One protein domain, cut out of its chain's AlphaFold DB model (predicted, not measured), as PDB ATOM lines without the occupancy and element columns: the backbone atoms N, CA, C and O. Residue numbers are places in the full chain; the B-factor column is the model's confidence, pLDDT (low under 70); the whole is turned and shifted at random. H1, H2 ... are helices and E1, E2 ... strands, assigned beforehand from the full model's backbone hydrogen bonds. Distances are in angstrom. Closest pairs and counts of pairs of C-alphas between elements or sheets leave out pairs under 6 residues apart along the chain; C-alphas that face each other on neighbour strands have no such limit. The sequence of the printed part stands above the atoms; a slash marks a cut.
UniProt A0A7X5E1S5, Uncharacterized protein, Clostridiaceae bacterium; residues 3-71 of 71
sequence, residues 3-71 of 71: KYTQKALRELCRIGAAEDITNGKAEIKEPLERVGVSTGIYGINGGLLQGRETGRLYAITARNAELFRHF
ATOM      1  N   LYS A   3      26.807  36.258  48.560       96.31
ATOM      2  CA  LYS A   3      28.062  36.748  49.144       96.31
ATOM      3  C   LYS A   3      29.070  35.608  49.250       96.31
ATOM      4  O   LYS A   3      28.740  34.538  49.757       96.31
ATOM      5  N   TYR A   4      30.291  35.872  48.808       97.06
ATOM      6  CA  TYR A   4      31.442  34.984  48.916       97.06
ATOM      7  C   TYR A   4      32.588  35.691  49.637       97.06
ATOM      8  O   TYR A   4      32.596  36.910  49.789       97.06
ATOM      9  N   THR A   5      33.580  34.914  50.062       97.56
ATOM     10  CA  THR A   5      34.895  35.446  50.425       97.56
ATOM     11  C   THR A   5      35.868  35.192  49.281       97.56
ATOM     12  O   THR A   5      35.728  34.218  48.539       97.56
ATOM     13  N   GLN A   6      36.908  36.015  49.168       96.69
ATOM     14  CA  GLN A   6      37.984  35.791  48.199       96.69
ATOM     15  C   GLN A   6      38.639  34.412  48.398       96.69
ATOM     16  O   GLN A   6      38.996  33.752  47.426       96.69
ATOM     17  N   LYS A   7      38.735  33.941  49.652       97.56
ATOM     18  CA  LYS A   7      39.209  32.590  49.984       97.56
ATOM     19  C   LYS A   7      38.302  31.509  49.390       97.56
ATOM     20  O   LYS A   7      38.816  30.569  48.802       97.56
ATOM     21  N   ALA A   8      36.980  31.656  49.501       97.88
ATOM     22  CA  ALA A   8      36.034  30.710  48.911       97.88
ATOM     23  C   ALA A   8      36.126  30.685  47.377       97.88
ATOM     24  O   ALA A   8      36.106  29.612  46.791       97.88
ATOM     25  N   LEU A   9      36.293  31.842  46.726       98.00
ATOM     26  CA  LEU A   9      36.478  31.899  45.269       98.00
ATOM     27  C   LEU A   9      37.765  31.186  44.829       98.00
ATOM     28  O   LEU A   9      37.732  30.381  43.907       98.00
ATOM     29  N   ARG A  10      38.884  31.425  45.527       97.94
ATOM     30  CA  ARG A  10      40.151  30.716  45.271       97.94
ATOM     31  C   ARG A  10      40.020  29.211  45.480       97.94
ATOM     32  O   ARG A  10      40.608  28.445  44.729       97.94
ATOM     33  N   GLU A  11      39.255  28.801  46.486       98.25
ATOM     34  CA  GLU A  11      38.995  27.392  46.760       98.25
ATOM     35  C   GLU A  11      38.210  26.729  45.624       98.25
ATOM     36  O   GLU A  11      38.593  25.647  45.194       98.25
ATOM     37  N   LEU A  12      37.187  27.398  45.078       97.75
ATOM     38  CA  LEU A  12      36.451  26.911  43.903       97.75
ATOM     39  C   LEU A  12      37.379  26.696  42.700       97.75
ATOM     40  O   LEU A  12      37.276  25.664  42.038       97.75
ATOM     41  N   CYS A  13      38.315  27.620  42.457       96.56
ATOM     42  CA  CYS A  13      39.339  27.437  41.425       96.56
ATOM     43  C   CYS A  13      40.249  26.246  41.735       96.56
ATOM     44  O   CYS A  13      40.529  25.423  40.868       96.56
ATOM     45  N   ARG A  14      40.703  26.134  42.989       97.56
ATOM     46  CA  ARG A  14      41.638  25.094  43.435       97.56
ATOM     47  C   ARG A  14      41.068  23.687  43.271       97.56
ATOM     48  O   ARG A  14      41.815  22.782  42.916       97.56
ATOM     49  N   ILE A  15      39.774  23.500  43.531       97.69
ATOM     50  CA  ILE A  15      39.095  22.203  43.381       97.69
ATOM     51  C   ILE A  15      38.593  21.944  41.950       97.69
ATOM     52  O   ILE A  15      37.950  20.927  41.713       97.69
ATOM     53  N   GLY A  16      38.843  22.859  41.005       96.00
ATOM     54  CA  GLY A  16      38.388  22.743  39.616       96.00
ATOM     55  C   GLY A  16      36.885  22.964  39.414       96.00
ATOM     56  O   GLY A  16      36.368  22.676  38.341       96.00
ATOM     57  N   ALA A  17      36.174  23.476  40.424       97.00
ATOM     58  CA  ALA A  17      34.747  23.786  40.323       97.00
ATOM     59  C   ALA A  17      34.477  25.086  39.550       97.00
ATOM     60  O   ALA A  17      33.372  25.274  39.050       97.00
ATOM     61  N   ALA A  18      35.466  25.981  39.470       96.81
ATOM     62  CA  ALA A  18      35.412  27.197  38.666       96.81
ATOM     63  C   ALA A  18      36.739  27.429  37.932       96.81
ATOM     64  O   ALA A  18      37.805  27.090  38.440       96.81
ATOM     65  N   GLU A  19      36.682  28.041  36.754       95.88
ATOM     66  CA  GLU A  19      37.864  28.468  36.006       95.88
ATOM     67  C   GLU A  19      38.332  29.849  36.491       95.88
ATOM     68  O   GLU A  19      37.531  30.779  36.622       95.88
ATOM     69  N   ASP A  20      39.628  29.997  36.780       96.06
ATOM     70  CA  ASP A  20      40.198  31.277  37.205       96.06
ATOM     71  C   ASP A  20      40.444  32.185  35.994       96.06
ATOM     72  O   ASP A  20      41.392  31.997  35.228       96.06
ATOM     73  N   ILE A  21      39.612  33.216  35.861       95.75
ATOM     74  CA  ILE A  21      39.696  34.189  34.767       95.75
ATOM     75  C   ILE A  21      40.340  35.504  35.206       95.75
ATOM     76  O   ILE A  21      40.345  36.468  34.447       95.75
ATOM     77  N   THR A  22      40.913  35.561  36.413       95.44
ATOM     78  CA  THR A  22      41.433  36.794  37.024       95.44
ATOM     79  C   THR A  22      42.396  37.533  36.101       95.44
ATOM     80  O   THR A  22      42.375  38.752  36.065       95.44
ATOM     81  N   ASN A  23      43.224  36.835  35.324       91.44
ATOM     82  CA  ASN A  23      44.219  37.470  34.453       91.44
ATOM     83  C   ASN A  23      43.824  37.494  32.965       91.44
ATOM     84  O   ASN A  23      44.706  37.607  32.119       91.44
ATOM     85  N   GLY A  24      42.537  37.328  32.635       81.75
ATOM     86  CA  GLY A  24      42.041  37.416  31.254       81.75
ATOM     87  C   GLY A  24      42.581  36.338  30.305       81.75
ATOM     88  O   GLY A  24      42.557  36.518  29.095       81.75
ATOM     89  N   LYS A  25      43.105  35.226  30.840       73.06
ATOM     90  CA  LYS A  25      43.669  34.127  30.034       73.06
ATOM     91  C   LYS A  25      42.606  33.207  29.432       73.06
ATOM     92  O   LYS A  25      42.910  32.483  28.490       73.06
ATOM     93  N   ALA A  26      41.400  33.206  29.991       76.69
ATOM     94  CA  ALA A  26      40.312  32.360  29.526       76.69
ATOM     95  C   ALA A  26      39.616  33.002  28.323       76.69
ATOM     96  O   ALA A  26      39.159  34.144  28.393       76.69
ATOM     97  N   GLU A  27      39.506  32.256  27.227       80.94
ATOM     98  CA  GLU A  27      38.723  32.660  26.063       80.94
ATOM     99  C   GLU A  27      37.247  32.317  26.322       80.94
ATOM    100  O   GLU A  27      36.778  31.215  26.036       80.94
ATOM    101  N   ILE A  28      36.515  33.250  26.933       87.75
ATOM    102  CA  ILE A  28      35.093  33.072  27.246       87.75
ATOM    103  C   ILE A  28      34.277  33.403  25.993       87.75
ATOM    104  O   ILE A  28      34.218  34.558  25.574       87.75
ATOM    105  N   LYS A  29      33.652  32.385  25.393       88.94
ATOM    106  CA  LYS A  29      32.873  32.504  24.142       88.94
ATOM    107  C   LYS A  29      31.362  32.564  24.353       88.94
ATOM    108  O   LYS A  29      30.620  32.548  23.380       88.94
ATOM    109  N   GLU A  30      30.916  32.636  25.602       93.25
ATOM    110  CA  GLU A  30      29.500  32.616  25.961       93.25
ATOM    111  C   GLU A  30      29.111  33.815  26.842       93.25
ATOM    112  O   GLU A  30      29.964  34.378  27.540       93.25
ATOM    113  N   PRO A  31      27.826  34.213  26.855       93.88
ATOM    114  CA  PRO A  31      27.329  35.222  27.780       93.88
ATOM    115  C   PRO A  31      27.464  34.772  29.239       93.88
ATOM    116  O   PRO A  31      27.093  33.651  29.598       93.88
ATOM    117  N   LEU A  32      27.929  35.678  30.101       95.62
ATOM    118  CA  LEU A  32      28.105  35.421  31.529       95.62
ATOM    119  C   LEU A  32      26.994  36.049  32.371       95.62
ATOM    120  O   LEU A  32      26.554  37.175  32.135       95.62
ATOM    121  N   GLU A  33      26.603  35.340  33.423       96.25
ATOM    122  CA  GLU A  33      25.693  35.809  34.457       96.25
ATOM    123  C   GLU A  33      26.392  35.947  35.811       96.25
ATOM    124  O   GLU A  33      27.201  35.113  36.214       96.25
ATOM    125  N   ARG A  34      26.055  37.006  36.550       96.75
ATOM    126  CA  ARG A  34      26.630  37.305  37.866       96.75
ATOM    127  C   ARG A  34      25.952  36.483  38.957       96.75
ATOM    128  O   ARG A  34      24.847  36.798  39.390       96.75
ATOM    129  N   VAL A  35      26.658  35.479  39.471       97.25
ATOM    130  CA  VAL A  35      26.156  34.593  40.536       97.25
ATOM    131  C   VAL A  35      26.388  35.208  41.914       97.25
ATOM    132  O   VAL A  35      25.510  35.215  42.789       97.25
ATOM    133  N   GLY A  36      27.587  35.742  42.139       97.38
ATOM    134  CA  GLY A  36      27.984  36.215  43.455       97.38
ATOM    135  C   GLY A  36      29.206  37.111  43.458       97.38
ATOM    136  O   GLY A  36      29.952  37.184  42.487       97.38
ATOM    137  N   VAL A  37      29.404  37.789  44.583       97.81
ATOM    138  CA  VAL A  37      30.497  38.745  44.784       97.81
ATOM    139  C   VAL A  37      31.189  38.513  46.116       97.81
ATOM    140  O   VAL A  37      30.560  38.127  47.103       97.81
ATOM    141  N   SER A  38      32.484  38.799  46.141       97.75
ATOM    142  CA  SER A  38      33.256  39.015  47.358       97.75
ATOM    143  C   SER A  38      33.463  40.513  47.548       97.75
ATOM    144  O   SER A  38      33.791  41.225  46.600       97.75
ATOM    145  N   THR A  39      33.262  41.006  48.768       96.38
ATOM    146  CA  THR A  39      33.389  42.429  49.119       96.38
ATOM    147  C   THR A  39      34.352  42.606  50.285       96.38
ATOM    148  O   THR A  39      34.287  41.854  51.255       96.38
ATOM    149  N   GLY A  40      35.215  43.617  50.210       93.38
ATOM    150  CA  GLY A  40      36.056  44.089  51.311       93.38
ATOM    151  C   GLY A  40      35.757  45.549  51.662       93.38
ATOM    152  O   GLY A  40      34.772  46.113  51.191       93.38
ATOM    153  N   ILE A  41      36.643  46.173  52.445       94.88
ATOM    154  CA  ILE A  41      36.506  47.569  52.917       94.88
ATOM    155  C   ILE A  41      36.269  48.541  51.754       94.88
ATOM    156  O   ILE A  41      35.413  49.412  51.828       94.88
ATOM    157  N   TYR A  42      36.981  48.350  50.644       91.31
ATOM    158  CA  TYR A  42      36.911  49.235  49.483       91.31
ATOM    159  C   TYR A  42      35.888  48.785  48.426       91.31
ATOM    160  O   TYR A  42      36.044  49.136  47.257       91.31
ATOM    161  N   GLY A  43      34.933  47.906  48.752       93.88
ATOM    162  CA  GLY A  43      33.936  47.361  47.812       93.88
ATOM    163  C   GLY A  43      34.285  45.979  47.241       93.88
ATOM    164  O   GLY A  43      35.010  45.204  47.869       93.88
ATOM    165  N   ILE A  44      33.789  45.652  46.042       96.06
ATOM    166  CA  ILE A  44      33.955  44.321  45.425       96.06
ATOM    167  C   ILE A  44      35.447  44.013  45.207       96.06
ATOM    168  O   ILE A  44      36.209  44.848  44.717       96.06
ATOM    169  N   ASN A  45      35.899  42.839  45.635       97.12
ATOM    170  CA  ASN A  45      37.289  42.381  45.515       97.12
ATOM    171  C   ASN A  45      37.422  40.991  44.868       97.12
ATOM    172  O   ASN A  45      38.517  40.430  44.831       97.12
ATOM    173  N   GLY A  46      36.312  40.454  44.363       97.56
ATOM    174  CA  GLY A  46      36.238  39.221  43.595       97.56
ATOM    175  C   GLY A  46      34.795  38.917  43.205       97.56
ATOM    176  O   GLY A  46      33.858  39.500  43.760       97.56
ATOM    177  N   GLY A  47      34.608  37.993  42.274       97.56
ATOM    178  CA  GLY A  47      33.296  37.657  41.737       97.56
ATOM    179  C   GLY A  47      33.214  36.226  41.225       97.56
ATOM    180  O   GLY A  47      34.230  35.632  40.868       97.56
ATOM    181  N   LEU A  48      31.998  35.688  41.215       97.94
ATOM    182  CA  LEU A  48      31.650  34.410  40.604       97.94
ATOM    183  C   LEU A  48      30.630  34.658  39.494       97.94
ATOM    184  O   LEU A  48      29.580  35.271  39.724       97.94
ATOM    185  N   LEU A  49      30.952  34.160  38.311       97.25
ATOM    186  CA  LEU A  49      30.165  34.242  37.094       97.25
ATOM    187  C   LEU A  49      29.774  32.827  36.660       97.25
ATOM    188  O   LEU A  49      30.475  31.863  36.970       97.25
ATOM    189  N   GLN A  50      28.666  32.710  35.942       97.25
ATOM    190  CA  GLN A  50      28.217  31.467  35.331       97.25
ATOM    191  C   GLN A  50      27.960  31.690  33.847       97.25
ATOM    192  O   GLN A  50      27.269  32.636  33.475       97.25
ATOM    193  N   GLY A  51      28.511  30.819  33.012       97.00
ATOM    194  CA  GLY A  51      28.182  30.760  31.597       97.00
ATOM    195  C   GLY A  51      26.728  30.341  31.396       97.00
ATOM    196  O   GLY A  51      26.281  29.353  31.983       97.00
ATOM    197  N   ARG A  52      25.969  31.106  30.607       95.06
ATOM    198  CA  ARG A  52      24.542  30.831  30.366       95.06
ATOM    199  C   ARG A  52      24.297  29.599  29.508       95.06
ATOM    200  O   ARG A  52      23.216  29.025  29.590       95.06
ATOM    201  N   GLU A  53      25.268  29.217  28.689       95.25
ATOM    202  CA  GLU A  53      25.120  28.127  27.730       95.25
ATOM    203  C   GLU A  53      25.662  26.824  28.310       95.25
ATOM    204  O   GLU A  53      24.996  25.791  28.256       95.25
ATOM    205  N   THR A  54      26.851  26.866  28.914       94.25
ATOM    206  CA  THR A  54      27.519  25.661  29.426       94.25
ATOM    207  C   THR A  54      27.262  25.407  30.907       94.25
ATOM    208  O   THR A  54      27.565  24.325  31.411       94.25
ATOM    209  N   GLY A  55      26.764  26.407  31.638       95.00
ATOM    210  CA  GLY A  55      26.646  26.365  33.095       95.00
ATOM    211  C   GLY A  55      27.990  26.402  33.828       95.00
ATOM    212  O   GLY A  55      27.998  26.303  35.059       95.00
ATOM    213  N   ARG A  56      29.116  26.551  33.108       95.75
ATOM    214  CA  ARG A  56      30.466  26.613  33.685       95.75
ATOM    215  C   ARG A  56      30.603  27.802  34.618       95.75
ATOM    216  O   ARG A  56      30.087  28.884  34.347       95.75
ATOM    217  N   LEU A  57      31.320  27.595  35.716       96.94
ATOM    218  CA  LEU A  57      31.609  28.656  36.667       96.94
ATOM    219  C   LEU A  57      32.961  29.286  36.360       96.94
ATOM    220  O   LEU A  57      33.948  28.594  36.122       96.94
ATOM    221  N   TYR A  58      32.999  30.607  36.454       97.12
ATOM    222  CA  TYR A  58      34.195  31.412  36.269       97.12
ATOM    223  C   TYR A  58      34.384  32.294  37.491       97.12
ATOM    224  O   TYR A  58      33.439  32.929  37.967       97.12
ATOM    225  N   ALA A  59      35.600  32.346  38.017       97.50
ATOM    226  CA  ALA A  59      35.908  33.105  39.216       97.50
ATOM    227  C   ALA A  59      36.971  34.168  38.939       97.50
ATOM    228  O   ALA A  59      37.991  33.923  38.295       97.50
ATOM    229  N   ILE A  60      36.732  35.356  39.489       97.50
ATOM    230  CA  ILE A  60      37.692  36.455  39.553       97.50
ATOM    231  C   ILE A  60      38.101  36.591  41.014       97.50
ATOM    232  O   ILE A  60      37.284  36.915  41.878       97.50
ATOM    233  N   THR A  61      39.370  36.324  41.308       97.00
ATOM    234  CA  THR A  61      39.888  36.213  42.677       97.00
ATOM    235  C   THR A  61      40.683  37.435  43.121       97.00
ATOM    236  O   THR A  61      41.314  37.392  44.174       97.00
ATOM    237  N   ALA A  62      40.665  38.536  42.368       96.06
ATOM    238  CA  ALA A  62      41.312  39.793  42.734       96.06
ATOM    239  C   ALA A  62      40.536  41.003  42.202       96.06
ATOM    240  O   ALA A  62      39.711  40.889  41.299       96.06
ATOM    241  N   ARG A  63      40.829  42.188  42.746       95.31
ATOM    242  CA  ARG A  63      40.342  43.448  42.187       95.31
ATOM    243  C   ARG A  63      41.246  43.889  41.046       95.31
ATOM    244  O   ARG A  63      42.350  44.366  41.290       95.31
ATOM    245  N   ASN A  64      40.770  43.746  39.820       94.19
ATOM    246  CA  ASN A  64      41.496  44.140  38.618       94.19
ATOM    247  C   ASN A  64      40.532  44.438  37.460       94.19
ATOM    248  O   ASN A  64      39.319  44.432  37.648       94.19
ATOM    249  N   ALA A  65      41.081  44.697  36.270       93.62
ATOM    250  CA  ALA A  65      40.310  45.048  35.078       93.62
ATOM    251  C   ALA A  65      39.234  44.011  34.709       93.62
ATOM    252  O   ALA A  65      38.152  44.402  34.285       93.62
ATOM    253  N   GLU A  66      39.490  42.716  34.919       94.31
ATOM    254  CA  GLU A  66      38.485  41.669  34.692       94.31
ATOM    255  C   GLU A  66      37.282  41.859  35.610       94.31
ATOM    256  O   GLU A  66      36.141  41.807  35.159       94.31
ATOM    257  N   LEU A  67      37.523  42.154  36.892       95.12
ATOM    258  CA  LEU A  67      36.439  42.407  37.837       95.12
ATOM    259  C   LEU A  67      35.560  43.574  37.374       95.12
ATOM    260  O   LEU A  67      34.344  43.434  37.374       95.12
ATOM    261  N   PHE A  68      36.167  44.681  36.935       93.50
ATOM    262  CA  PHE A  68      35.436  45.851  36.429       93.50
ATOM    263  C   PHE A  68      34.712  45.595  35.105       93.50
ATOM    264  O   PHE A  68      33.704  46.234  34.829       93.50
ATOM    265  N   ARG A  69      35.219  44.687  34.264       92.81
ATOM    266  CA  ARG A  69      34.558  44.343  33.000       92.81
ATOM    267  C   ARG A  69      33.253  43.583  33.229       92.81
ATOM    268  O   ARG A  69      32.323  43.731  32.443       92.81
ATOM    269  N   HIS A  70      33.202  42.768  34.281       92.44
ATOM    270  CA  HIS A  70      32.114  41.814  34.503       92.44
ATOM    271  C   HIS A  70      31.149  42.190  35.638       92.44
ATOM    272  O   HIS A  70      30.075  41.591  35.719       92.44
ATOM    273  N   PHE A  71      31.498  43.140  36.515       90.94
ATOM    274  CA  PHE A  71      30.690  43.541  37.679       90.94
ATOM    275  C   PHE A  71      30.415  45.036  37.719       90.94
ATOM    276  O   PHE A  71      29.213  45.355  37.895       90.94
TER     277      PHE A  71
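AT A GLANCE: This is residues 3 to 71 of the 71 residues of an uncharacterized protein of Clostridiaceae bacterium (UniProt A0A7X5E1S5). A twisted sheet of three strands, E1, E2 and E3, makes the middle of this small domain, with one helix over each face: H1 along one face, and the short H2 slantwise over the other. Before H1, residues 3 to 4 pair beside E1 at one edge of the sheet; after H1, residues 19 to 20 pair beside E3 at the other edge, within a long stretch that leads round to E1. The printed part has 69 residues, with two named helices and three named strands in the order H1 E1 E2 E3 H2, and its class is mixed, helices and strands. The sheet's order is E1 - E2 - E3, all antiparallel. The whole is compact, with a radius of gyration of the C-alphas of 10.8 A, and its C-alphas span 34 by 25 by 20 A, the E1 and E2 hairpin running along the length.

HOW THE PARTS SIT: Begin at residues 3 to 4, which pair in parallel with residues 37 to 38 of E1, residues 32 to 40. Next comes H1, residues 6 to 14, which is on the sheet at a height over the sheet of 8.6 A. It lies over E2, residues 43 to 51, and E3, residues 57 to 60. On the local plane its line and that of E2 stand at 29 degrees, only just along the strands. Look for its closest C-alphas to E3 at Leu 9 and Ala 59, 6.2 A apart, and to E2 at Gln 6 and Gly 46, 6.0 A apart. Farther on, residues 19 to 20 pair in parallel with residues 58 to 59 of E3. E1, E2 and E3 form a meander, each strand the antiparallel neighbour of the one before, with E1 and E3 as edge strands. E1 and E2 are a hairpin at 158 degrees between their directions; look there for N 33 and O 50 at 2.8 A and N 40 and O 43 at 2.8 A, within hydrogen-bond range. E2 and E3 are a hairpin too, also at 158 degrees, with N 49 and O 58 at 2.8 A. E1 bends by 60 degrees at residue 35 and E2 by 55 degrees at residue 46; the sheet is only just strongly twisted, its C-alphas lying up to 4.3 A off their best plane. Last comes H2, residues 65 to 70, on the opposite face from H1, also at a height over the sheet of 8.6 A. It lies over E2, slantwise to the strands at 57 degrees on the local plane, and its closest C-alpha to E2 is that of Leu 67, 6.6 A from that of Gly 46. H1 and H2 are apart. In both helices every O i to N i+4 pair is within hydrogen-bond range.

IN THESE COORDINATES: Find C-alpha 6 at (37.984, 35.791, 48.199); from there H1 runs 12.3 A to C-alpha 14. E1 begins at C-alpha 32, at (28.105, 35.421, 31.529), and runs 23.0 A to residue 40. E2 spans 23.9 A from residue 43 to residue 51, and E3 10.3 A from 57 to 60. H2 runs from Ala 65 to His 70, where C-alpha 70 stands at (32.114, 41.814, 34.503).

THE WHOLE: The two C-alphas farthest apart are those of Ile 41 and Glu 53, at 33.8 A. The printed part has no cut, and it ends at Phe 71, the chain's last residue. The link from H1 to E1 is long, with 17 residues; the other three links are tight. The mean pLDDT of the printed part is 94.7, and no printed residue is under 70.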